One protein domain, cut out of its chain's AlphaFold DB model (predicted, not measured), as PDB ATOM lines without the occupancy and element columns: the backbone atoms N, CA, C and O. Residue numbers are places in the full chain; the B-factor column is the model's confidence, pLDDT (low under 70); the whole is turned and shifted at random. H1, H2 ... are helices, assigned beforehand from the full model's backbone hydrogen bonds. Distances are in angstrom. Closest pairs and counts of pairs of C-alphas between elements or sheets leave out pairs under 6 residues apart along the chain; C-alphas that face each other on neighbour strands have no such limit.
ATOM      1  N   CYS A   2     200.943 141.317 111.540       92.62
ATOM      2  CA  CYS A   2     201.880 141.235 112.673       92.62
ATOM      3  C   CYS A   2     201.203 140.811 113.987       92.62
ATOM      4  O   CYS A   2     201.646 139.841 114.588       92.62
ATOM      5  N   VAL A   3     200.098 141.467 114.370       95.31
ATOM      6  CA  VAL A   3     199.353 141.158 115.607       95.31
ATOM      7  C   VAL A   3     198.981 139.678 115.697       95.31
ATOM      8  O   VAL A   3     199.401 139.007 116.628       95.31
ATOM      9  N   LYS A   4     198.312 139.124 114.675       94.62
ATOM     10  CA  LYS A   4     197.955 137.694 114.623       94.62
ATOM     11  C   LYS A   4     199.158 136.768 114.828       94.62
ATOM     12  O   LYS A   4     199.078 135.831 115.617       94.62
ATOM     13  N   LYS A   5     200.263 137.024 114.114       94.56
ATOM     14  CA  LYS A   5     201.474 136.190 114.174       94.56
ATOM     15  C   LYS A   5     202.120 136.251 115.554       94.56
ATOM     16  O   LYS A   5     202.430 135.207 116.107       94.56
ATOM     17  N   VAL A   6     202.273 137.446 116.124       97.12
ATOM     18  CA  VAL A   6     202.869 137.620 117.455       97.12
ATOM     19  C   VAL A   6     201.990 137.003 118.539       97.12
ATOM     20  O   VAL A   6     202.532 136.313 119.395       97.12
ATOM     21  N   THR A   7     200.664 137.179 118.491       96.00
ATOM     22  CA  THR A   7     199.739 136.528 119.436       96.00
ATOM     23  C   THR A   7     199.921 135.010 119.409       96.00
ATOM     24  O   THR A   7     200.249 134.417 120.432       96.00
ATOM     25  N   CYS A   8     199.807 134.397 118.227       95.81
ATOM     26  CA  CYS A   8     199.918 132.946 118.067       95.81
ATOM     27  C   CYS A   8     201.302 132.425 118.479       95.81
ATOM     28  O   CYS A   8     201.403 131.487 119.267       95.81
ATOM     29  N   ASP A   9     202.376 133.073 118.022       97.38
ATOM     30  CA  ASP A   9     203.739 132.668 118.365       97.38
ATOM     31  C   ASP A   9     204.031 132.850 119.867       97.38
ATOM     32  O   ASP A   9     204.783 132.065 120.439       97.38
ATOM     33  N   THR A  10     203.437 133.848 120.532       96.44
ATOM     34  CA  THR A  10     203.569 134.029 121.991       96.44
ATOM     35  C   THR A  10     202.873 132.907 122.749       96.44
ATOM     36  O   THR A  10     203.477 132.321 123.648       96.44
ATOM     37  N   GLU A  11     201.638 132.576 122.368       96.12
ATOM     38  CA  GLU A  11     200.857 131.485 122.967       96.12
ATOM     39  C   GLU A  11     201.535 130.123 122.770       96.12
ATOM     40  O   GLU A  11     201.583 129.301 123.685       96.12
ATOM     41  N   GLU A  12     202.129 129.900 121.598       97.75
ATOM     42  CA  GLU A  12     202.866 128.678 121.264       97.75
ATOM     43  C   GLU A  12     204.320 128.678 121.784       97.75
ATOM     44  O   GLU A  12     205.083 127.758 121.478       97.75
ATOM     45  N   MET A  13     204.720 129.692 122.562       96.38
ATOM     46  CA  MET A  13     206.070 129.874 123.120       96.38
ATOM     47  C   MET A  13     207.200 129.955 122.071       96.38
ATOM     48  O   MET A  13     208.369 129.688 122.361       96.38
ATOM     49  N   ARG A  14     206.884 130.373 120.843       97.25
ATOM     50  CA  ARG A  14     207.829 130.637 119.742       97.25
ATOM     51  C   ARG A  14     208.300 132.094 119.757       97.25
ATOM     52  O   ARG A  14     208.176 132.842 118.791       97.25
ATOM     53  N   PHE A  15     208.874 132.519 120.879       96.69
ATOM     54  CA  PHE A  15     209.221 133.927 121.117       96.69
ATOM     55  C   PHE A  15     210.163 134.525 120.063       96.69
ATOM     56  O   PHE A  15     210.055 135.697 119.713       96.69
ATOM     57  N   ASN A  16     211.077 133.724 119.514       96.88
ATOM     58  CA  ASN A  16     212.005 134.171 118.478       96.88
ATOM     59  C   ASN A  16     211.295 134.562 117.170       96.88
ATOM     60  O   ASN A  16     211.686 135.550 116.539       96.88
ATOM     61  N   THR A  17     210.261 133.826 116.751       95.38
ATOM     62  CA  THR A  17     209.515 134.142 115.522       95.38
ATOM     63  C   THR A  17     208.535 135.289 115.737       95.38
ATOM     64  O   THR A  17     208.388 136.115 114.834       95.38
ATOM     65  N   ALA A  18     207.995 135.438 116.951       97.12
ATOM     66  CA  ALA A  18     207.225 136.614 117.349       97.12
ATOM     67  C   ALA A  18     208.069 137.900 117.290       97.12
ATOM     68  O   ALA A  18     207.686 138.881 116.651       97.12
ATOM     69  N   ILE A  19     209.275 137.876 117.869       97.50
ATOM     70  CA  ILE A  19     210.224 138.996 117.791       97.50
ATOM     71  C   ILE A  19     210.592 139.290 116.329       97.50
ATOM     72  O   ILE A  19     210.605 140.449 115.915       97.50
ATOM     73  N   SER A  20     210.834 138.252 115.526       97.12
ATOM     74  CA  SER A  20     211.144 138.415 114.099       97.12
ATOM     75  C   SER A  20     209.982 139.051 113.321       97.12
ATOM     76  O   SER A  20     210.218 139.904 112.473       97.12
ATOM     77  N   ALA A  21     208.728 138.712 113.644       96.69
ATOM     78  CA  ALA A  21     207.547 139.342 113.048       96.69
ATOM     79  C   ALA A  21     207.459 140.845 113.370       96.69
ATOM     80  O   ALA A  21     207.144 141.651 112.494       96.69
ATOM     81  N   MET A  22     207.790 141.240 114.604       97.31
ATOM     82  CA  MET A  22     207.872 142.655 114.981       97.31
ATOM     83  C   MET A  22     209.003 143.387 114.238       97.31
ATOM     84  O   MET A  22     208.826 144.535 113.828       97.31
ATOM     85  N   MET A  23     210.145 142.726 114.006       96.56
ATOM     86  CA  MET A  23     211.235 143.279 113.187       96.56
ATOM     87  C   MET A  23     210.820 143.463 111.721       96.56
ATOM     88  O   MET A  23     211.106 144.508 111.140       96.56
ATOM     89  N   GLU A  24     210.124 142.486 111.128       95.25
ATOM     90  CA  GLU A  24     209.561 142.581 109.770       95.25
ATOM     91  C   GLU A  24     208.639 143.802 109.648       95.25
ATOM     92  O   GLU A  24     208.821 144.627 108.750       95.25
ATOM     93  N   PHE A  25     207.709 143.966 110.596       95.44
ATOM     94  CA  PHE A  25     206.845 145.146 110.651       95.44
ATOM     95  C   PHE A  25     207.659 146.441 110.729       95.44
ATOM     96  O   PHE A  25     207.370 147.393 110.008       95.44
ATOM     97  N   MET A  26     208.699 146.484 111.564       95.06
ATOM     98  CA  MET A  26     209.507 147.691 111.724       95.06
ATOM     99  C   MET A  26     210.336 148.041 110.490       95.06
ATOM    100  O   MET A  26     210.480 149.224 110.170       95.06
ATOM    101  N   ASN A  27     210.833 147.042 109.764       94.94
ATOM    102  CA  ASN A  27     211.535 147.253 108.500       94.94
ATOM    103  C   ASN A  27     210.618 147.871 107.438       94.94
ATOM    104  O   ASN A  27     211.051 148.764 106.711       94.94
ATOM    105  N   GLU A  28     209.355 147.441 107.368       93.06
ATOM    106  CA  GLU A  28     208.375 148.039 106.456       93.06
ATOM    107  C   GLU A  28     207.935 149.425 106.920       93.06
ATOM    108  O   GLU A  28     207.990 150.377 106.143       93.06
ATOM    109  N   ALA A  29     207.599 149.574 108.203       93.44
ATOM    110  CA  ALA A  29     207.200 150.855 108.771       93.44
ATOM    111  C   ALA A  29     208.288 151.921 108.593       93.44
ATOM    112  O   ALA A  29     207.971 153.086 108.375       93.44
ATOM    113  N   SER A  30     209.568 151.525 108.630       92.44
ATOM    114  CA  SER A  30     210.733 152.393 108.388       92.44
ATOM    115  C   SER A  30     210.752 153.082 107.033       92.44
ATOM    116  O   SER A  30     211.402 154.117 106.913       92.44
ATOM    117  N   LYS A  31     210.014 152.558 106.055       94.38
ATOM    118  CA  LYS A  31     209.887 153.140 104.717       94.38
ATOM    119  C   LYS A  31     208.714 154.116 104.599       94.38
ATOM    120  O   LYS A  31     208.589 154.763 103.567       94.38
ATOM    121  N   TRP A  32     207.833 154.195 105.598       94.56
ATOM    122  CA  TRP A  32     206.678 155.093 105.563       94.56
ATOM    123  C   TRP A  32     207.100 156.531 105.861       94.56
ATOM    124  O   TRP A  32     207.839 156.768 106.817       94.56
ATOM    125  N   ASP A  33     206.553 157.486 105.104       93.88
ATOM    126  CA  ASP A  33     206.767 158.921 105.339       93.88
ATOM    127  C   ASP A  33     206.251 159.357 106.716       93.88
ATOM    128  O   ASP A  33     206.848 160.194 107.388       93.88
ATOM    129  N   ASN A  34     205.142 158.752 107.153       91.88
ATOM    130  CA  ASN A  34     204.529 158.983 108.451       91.88
ATOM    131  C   ASN A  34     204.339 157.660 109.197       91.88
ATOM    132  O   ASN A  34     204.013 156.631 108.608       91.88
ATOM    133  N   ARG A  35     204.496 157.704 110.520       91.25
ATOM    134  CA  ARG A  35     204.253 156.579 111.431       91.25
ATOM    135  C   ARG A  35     202.968 156.858 112.217       91.25
ATOM    136  O   ARG A  35     203.036 157.550 113.234       91.25
ATOM    137  N   PRO A  36     201.792 156.420 111.730       92.00
ATOM    138  CA  PRO A  36     200.537 156.683 112.421       92.00
ATOM    139  C   PRO A  36     200.531 155.988 113.784       92.00
ATOM    140  O   PRO A  36     200.960 154.838 113.903       92.00
ATOM    141  N   ARG A  37     200.029 156.687 114.809       90.81
ATOM    142  CA  ARG A  37     199.965 156.164 116.182       90.81
ATOM    143  C   ARG A  37     199.202 154.848 116.254       90.81
ATOM    144  O   ARG A  37     199.732 153.896 116.812       90.81
ATOM    145  N   ASP A  38     198.081 154.758 115.551       90.38
ATOM    146  CA  ASP A  38     197.235 153.563 115.476       90.38
ATOM    147  C   ASP A  38     197.980 152.313 114.968       90.38
ATOM    148  O   ASP A  38     197.582 151.191 115.266       90.38
ATOM    149  N   ALA A  39     199.085 152.474 114.226       90.94
ATOM    150  CA  ALA A  39     199.936 151.359 113.805       90.94
ATOM    151  C   ALA A  39     201.106 151.094 114.772       90.94
ATOM    152  O   ALA A  39     201.578 149.962 114.878       90.94
ATOM    153  N   CYS A  40     201.600 152.123 115.463       92.94
ATOM    154  CA  CYS A  40     202.720 152.015 116.399       92.94
ATOM    155  C   CYS A  40     202.300 151.498 117.779       92.94
ATOM    156  O   CYS A  40     203.037 150.725 118.386       92.94
ATOM    157  N   GLU A  41     201.133 151.896 118.274       95.50
ATOM    158  CA  GLU A  41     200.636 151.521 119.600       95.50
ATOM    159  C   GLU A  41     200.426 150.004 119.758       95.50
ATOM    160  O   GLU A  41     200.958 149.442 120.720       95.50
ATOM    161  N   PRO A  42     199.808 149.284 118.796       95.75
ATOM    162  CA  PRO A  42     199.739 147.824 118.851       95.75
ATOM    163  C   PRO A  42     201.117 147.157 118.910       95.75
ATOM    164  O   PRO A  42     201.291 146.153 119.600       95.75
ATOM    165  N   LEU A  43     202.120 147.710 118.214       96.69
ATOM    166  CA  LEU A  43     203.491 147.199 118.273       96.69
ATOM    167  C   LEU A  43     204.091 147.360 119.675       96.69
ATOM    168  O   LEU A  43     204.745 146.439 120.157       96.69
ATOM    169  N   ILE A  44     203.866 148.504 120.328       97.50
ATOM    170  CA  ILE A  44     204.349 148.774 121.690       97.50
ATOM    171  C   ILE A  44     203.701 147.809 122.691       97.50
ATOM    172  O   ILE A  44     204.409 147.224 123.514       97.50
ATOM    173  N   LEU A  45     202.388 147.584 122.581       97.75
ATOM    174  CA  LEU A  45     201.671 146.626 123.429       97.75
ATOM    175  C   LEU A  45     202.218 145.204 123.264       97.75
ATOM    176  O   LEU A  45     202.505 144.546 124.259       97.75
ATOM    177  N   MET A  46     202.459 144.745 122.033       97.62
ATOM    178  CA  MET A  46     203.086 143.437 121.795       97.62
ATOM    179  C   MET A  46     204.519 143.357 122.334       97.62
ATOM    180  O   MET A  46     204.917 142.346 122.914       97.62
ATOM    181  N   LEU A  47     205.300 144.428 122.166       97.75
ATOM    182  CA  LEU A  47     206.680 144.510 122.641       97.75
ATOM    183  C   LEU A  47     206.770 144.388 124.168       97.75
ATOM    184  O   LEU A  47     207.784 143.900 124.672       97.75
ATOM    185  N   SER A  48     205.727 144.787 124.901       97.44
ATOM    186  CA  SER A  48     205.702 144.754 126.366       97.44
ATOM    187  C   SER A  48     205.977 143.376 126.968       97.44
ATOM    188  O   SER A  48     206.642 143.288 128.000       97.44
ATOM    189  N   ALA A  49     205.567 142.304 126.284       95.62
ATOM    190  CA  ALA A  49     205.818 140.928 126.709       95.62
ATOM    191  C   ALA A  49     207.311 140.547 126.667       95.62
ATOM    192  O   ALA A  49     207.720 139.582 127.313       95.62
ATOM    193  N   TYR A  50     208.135 141.299 125.928       97.19
ATOM    194  CA  TYR A  50     209.550 140.994 125.687       97.19
ATOM    195  C   TYR A  50     210.504 142.060 126.234       97.19
ATOM    196  O   TYR A  50     211.597 141.736 126.696       97.19
ATOM    197  N   ALA A  51     210.113 143.332 126.168       97.88
ATOM    198  CA  ALA A  51     210.912 144.480 126.592       97.88
ATOM    199  C   ALA A  51     210.034 145.509 127.339       97.88
ATOM    200  O   ALA A  51     209.863 146.634 126.859       97.88
ATOM    201  N   PRO A  52     209.493 145.158 128.522       97.69
ATOM    202  CA  PRO A  52     208.459 145.940 129.209       97.69
ATOM    203  C   PRO A  52     208.893 147.373 129.536       97.69
ATOM    204  O   PRO A  52     208.148 148.312 129.291       97.69
ATOM    205  N   HIS A  53     210.126 147.568 130.010       97.88
ATOM    206  CA  HIS A  53     210.638 148.902 130.348       97.88
ATOM    207  C   HIS A  53     210.721 149.833 129.131       97.88
ATOM    208  O   HIS A  53     210.418 151.018 129.228       97.88
ATOM    209  N   LEU A  54     211.136 149.296 127.978       97.88
ATOM    210  CA  LEU A  54     211.203 150.065 126.738       97.88
ATOM    211  C   LEU A  54     209.797 150.359 126.215       97.88
ATOM    212  O   LEU A  54     209.539 151.469 125.762       97.88
ATOM    213  N   ALA A  55     208.897 149.377 126.287       97.81
ATOM    214  CA  ALA A  55     207.510 149.566 125.900       97.81
ATOM    215  C   ALA A  55     206.845 150.681 126.727       97.81
ATOM    216  O   ALA A  55     206.199 151.539 126.138       97.81
ATOM    217  N   GLU A  56     207.068 150.733 128.047       98.12
ATOM    218  CA  GLU A  56     206.510 151.776 128.931       98.12
ATOM    219  C   GLU A  56     206.993 153.176 128.560       98.12
ATOM    220  O   GLU A  56     206.195 154.098 128.395       98.12
ATOM    221  N   GLU A  57     208.297 153.329 128.339       97.88
ATOM    222  CA  GLU A  57     208.870 154.602 127.902       97.88
ATOM    223  C   GLU A  57     208.285 155.052 126.549       97.88
ATOM    224  O   GLU A  57     207.971 156.226 126.352       97.88
ATOM    225  N   LEU A  58     208.113 154.125 125.600       96.62
ATOM    226  CA  LEU A  58     207.513 154.427 124.296       96.62
ATOM    227  C   LEU A  58     206.023 154.772 124.412       96.62
ATOM    228  O   LEU A  58     205.566 155.703 123.751       96.62
ATOM    229  N   TRP A  59     205.289 154.071 125.272       97.31
ATOM    230  CA  TRP A  59     203.875 154.317 125.541       97.31
ATOM    231  C   TRP A  59     203.645 155.720 126.108       97.31
ATOM    232  O   TRP A  59     202.816 156.478 125.601       97.31
ATOM    233  N   GLN A  60     204.468 156.128 127.077       96.50
ATOM    234  CA  GLN A  60     204.438 157.488 127.615       96.50
ATOM    235  C   GLN A  60     204.761 158.539 126.547       96.50
ATOM    236  O   GLN A  60     204.098 159.575 126.469       96.50
ATOM    237  N   ARG A  61     205.726 158.267 125.658       94.88
ATOM    238  CA  ARG A  61     206.055 159.162 124.530       94.88
ATOM    239  C   ARG A  61     204.922 159.299 123.511       94.88
ATOM    240  O   ARG A  61     204.848 160.330 122.846       94.88
ATOM    241  N   CYS A  62     204.033 158.311 123.405       93.31
ATOM    242  CA  CYS A  62     202.808 158.404 122.603       93.31
ATOM    243  C   CYS A  62     201.736 159.318 123.234       93.31
ATOM    244  O   CYS A  62     200.782 159.696 122.547       93.31
ATOM    245  N   GLY A  63     201.937 159.746 124.487       94.81
ATOM    246  CA  GLY A  63     201.073 160.672 125.221       94.81
ATOM    247  C   GLY A  63     200.220 160.008 126.303       94.81
ATOM    248  O   GLY A  63     199.372 160.676 126.890       94.81
ATOM    249  N   HIS A  64     200.431 158.717 126.569       95.69
ATOM    250  CA  HIS A  64     199.681 157.978 127.581       95.69
ATOM    251  C   HIS A  64     200.227 158.239 128.986       95.69
ATOM    252  O   HIS A  64     201.434 158.334 129.198       95.69
ATOM    253  N   THR A  65     199.331 158.347 129.965       94.19
ATOM    254  CA  THR A  65     199.697 158.588 131.373       94.19
ATOM    255  C   THR A  65     199.596 157.338 132.244       94.19
ATOM    256  O   THR A  65     200.170 157.300 133.329       94.19
ATOM    257  N   GLY A  66     198.826 156.341 131.803       94.00
ATOM    258  CA  GLY A  66     198.692 155.049 132.471       94.00
ATOM    259  C   GLY A  66     199.807 154.086 132.076       94.00
ATOM    260  O   GLY A  66     200.408 154.225 131.013       94.00
ATOM    261  N   SER A  67     200.063 153.102 132.936       96.00
ATOM    262  CA  SER A  67     200.939 151.976 132.602       96.00
ATOM    263  C   SER A  67     200.258 151.091 131.563       96.00
ATOM    264  O   SER A  67     199.105 150.691 131.748       96.00
ATOM    265  N   LEU A  68     200.994 150.738 130.509       96.00
ATOM    266  CA  LEU A  68     200.493 149.834 129.469       96.00
ATOM    267  C   LEU A  68     200.221 148.416 129.987       96.00
ATOM    268  O   LEU A  68     199.536 147.645 129.326       96.00
ATOM    269  N   ALA A  69     200.729 148.054 131.171       94.62
ATOM    270  CA  ALA A  69     200.502 146.742 131.780       94.62
ATOM    271  C   ALA A  69     199.020 146.460 132.095       94.62
ATOM    272  O   ALA A  69     198.659 145.320 132.388       94.62
ATOM    273  N   HIS A  70     198.171 147.491 132.073       94.81
ATOM    274  CA  HIS A  70     196.727 147.386 132.288       94.81
ATOM    275  C   HIS A  70     195.908 147.509 130.998       94.81
ATOM    276  O   HIS A  70     194.684 147.399 131.051       94.81
ATOM    277  N   GLU A  71     196.567 147.729 129.862       95.94
ATOM    278  CA  GLU A  71     195.913 147.827 128.564       95.94
ATOM    279  C   GLU A  71     195.591 146.441 128.001       95.94
ATOM    280  O   GLU A  71     196.236 145.435 128.313       95.94
TER     281      GLU A  71
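What this domain is: This is residues 2 to 71 of the 146 residues of the protein "Leucine--tRNA ligase" of Chloropicon roscoffensis (UniProt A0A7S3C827). Two helical hairpins, H1 with H2 and H3 with H4, sit side by side; H1, H2 and H3 make an up-and-down bundle, each running against the one before, and H4 packs on H3, away from H1 and H2. Residues 30 to 36 stick out. The printed part has 70 residues with four named helices, H1, H2, H3 and H4 in that order along the chain, which hold 46 of them, and no named strand; its class is all helix, and the whole is compact, with a radius of gyration of the C-alphas of 12.1 A, and flat, spanning 32 by 30 by 17 A.

How they stand to each other: H1, residues 2 to 11, touches H2, residues 15 to 29, at a shallow tilt of 10 degrees, opposite ways; their closest C-alphas, of Val 6 and Ala 18, are 4.5 A apart. H3, residues 37 to 47, touches H1, closest at the C-alphas of Val 6 and Met 46, 7.3 A. H4, residues 52 to 61, touches H3, closest at the C-alphas of Ile 44 and Ala 55, 5.3 A. Every O i to N i+4 pair is within hydrogen-bond range in H1, H2 and H4, and 5 of 7 in H3.

Where its parts are: H1 begins at C-alpha 2 (201.880, 141.235, 112.673); H2 is 21.0 A long; H4 ends at C-alpha 61 (206.055, 159.162, 124.530).

The domain as a whole: The printed part has no cut, and no printed residue is under 70.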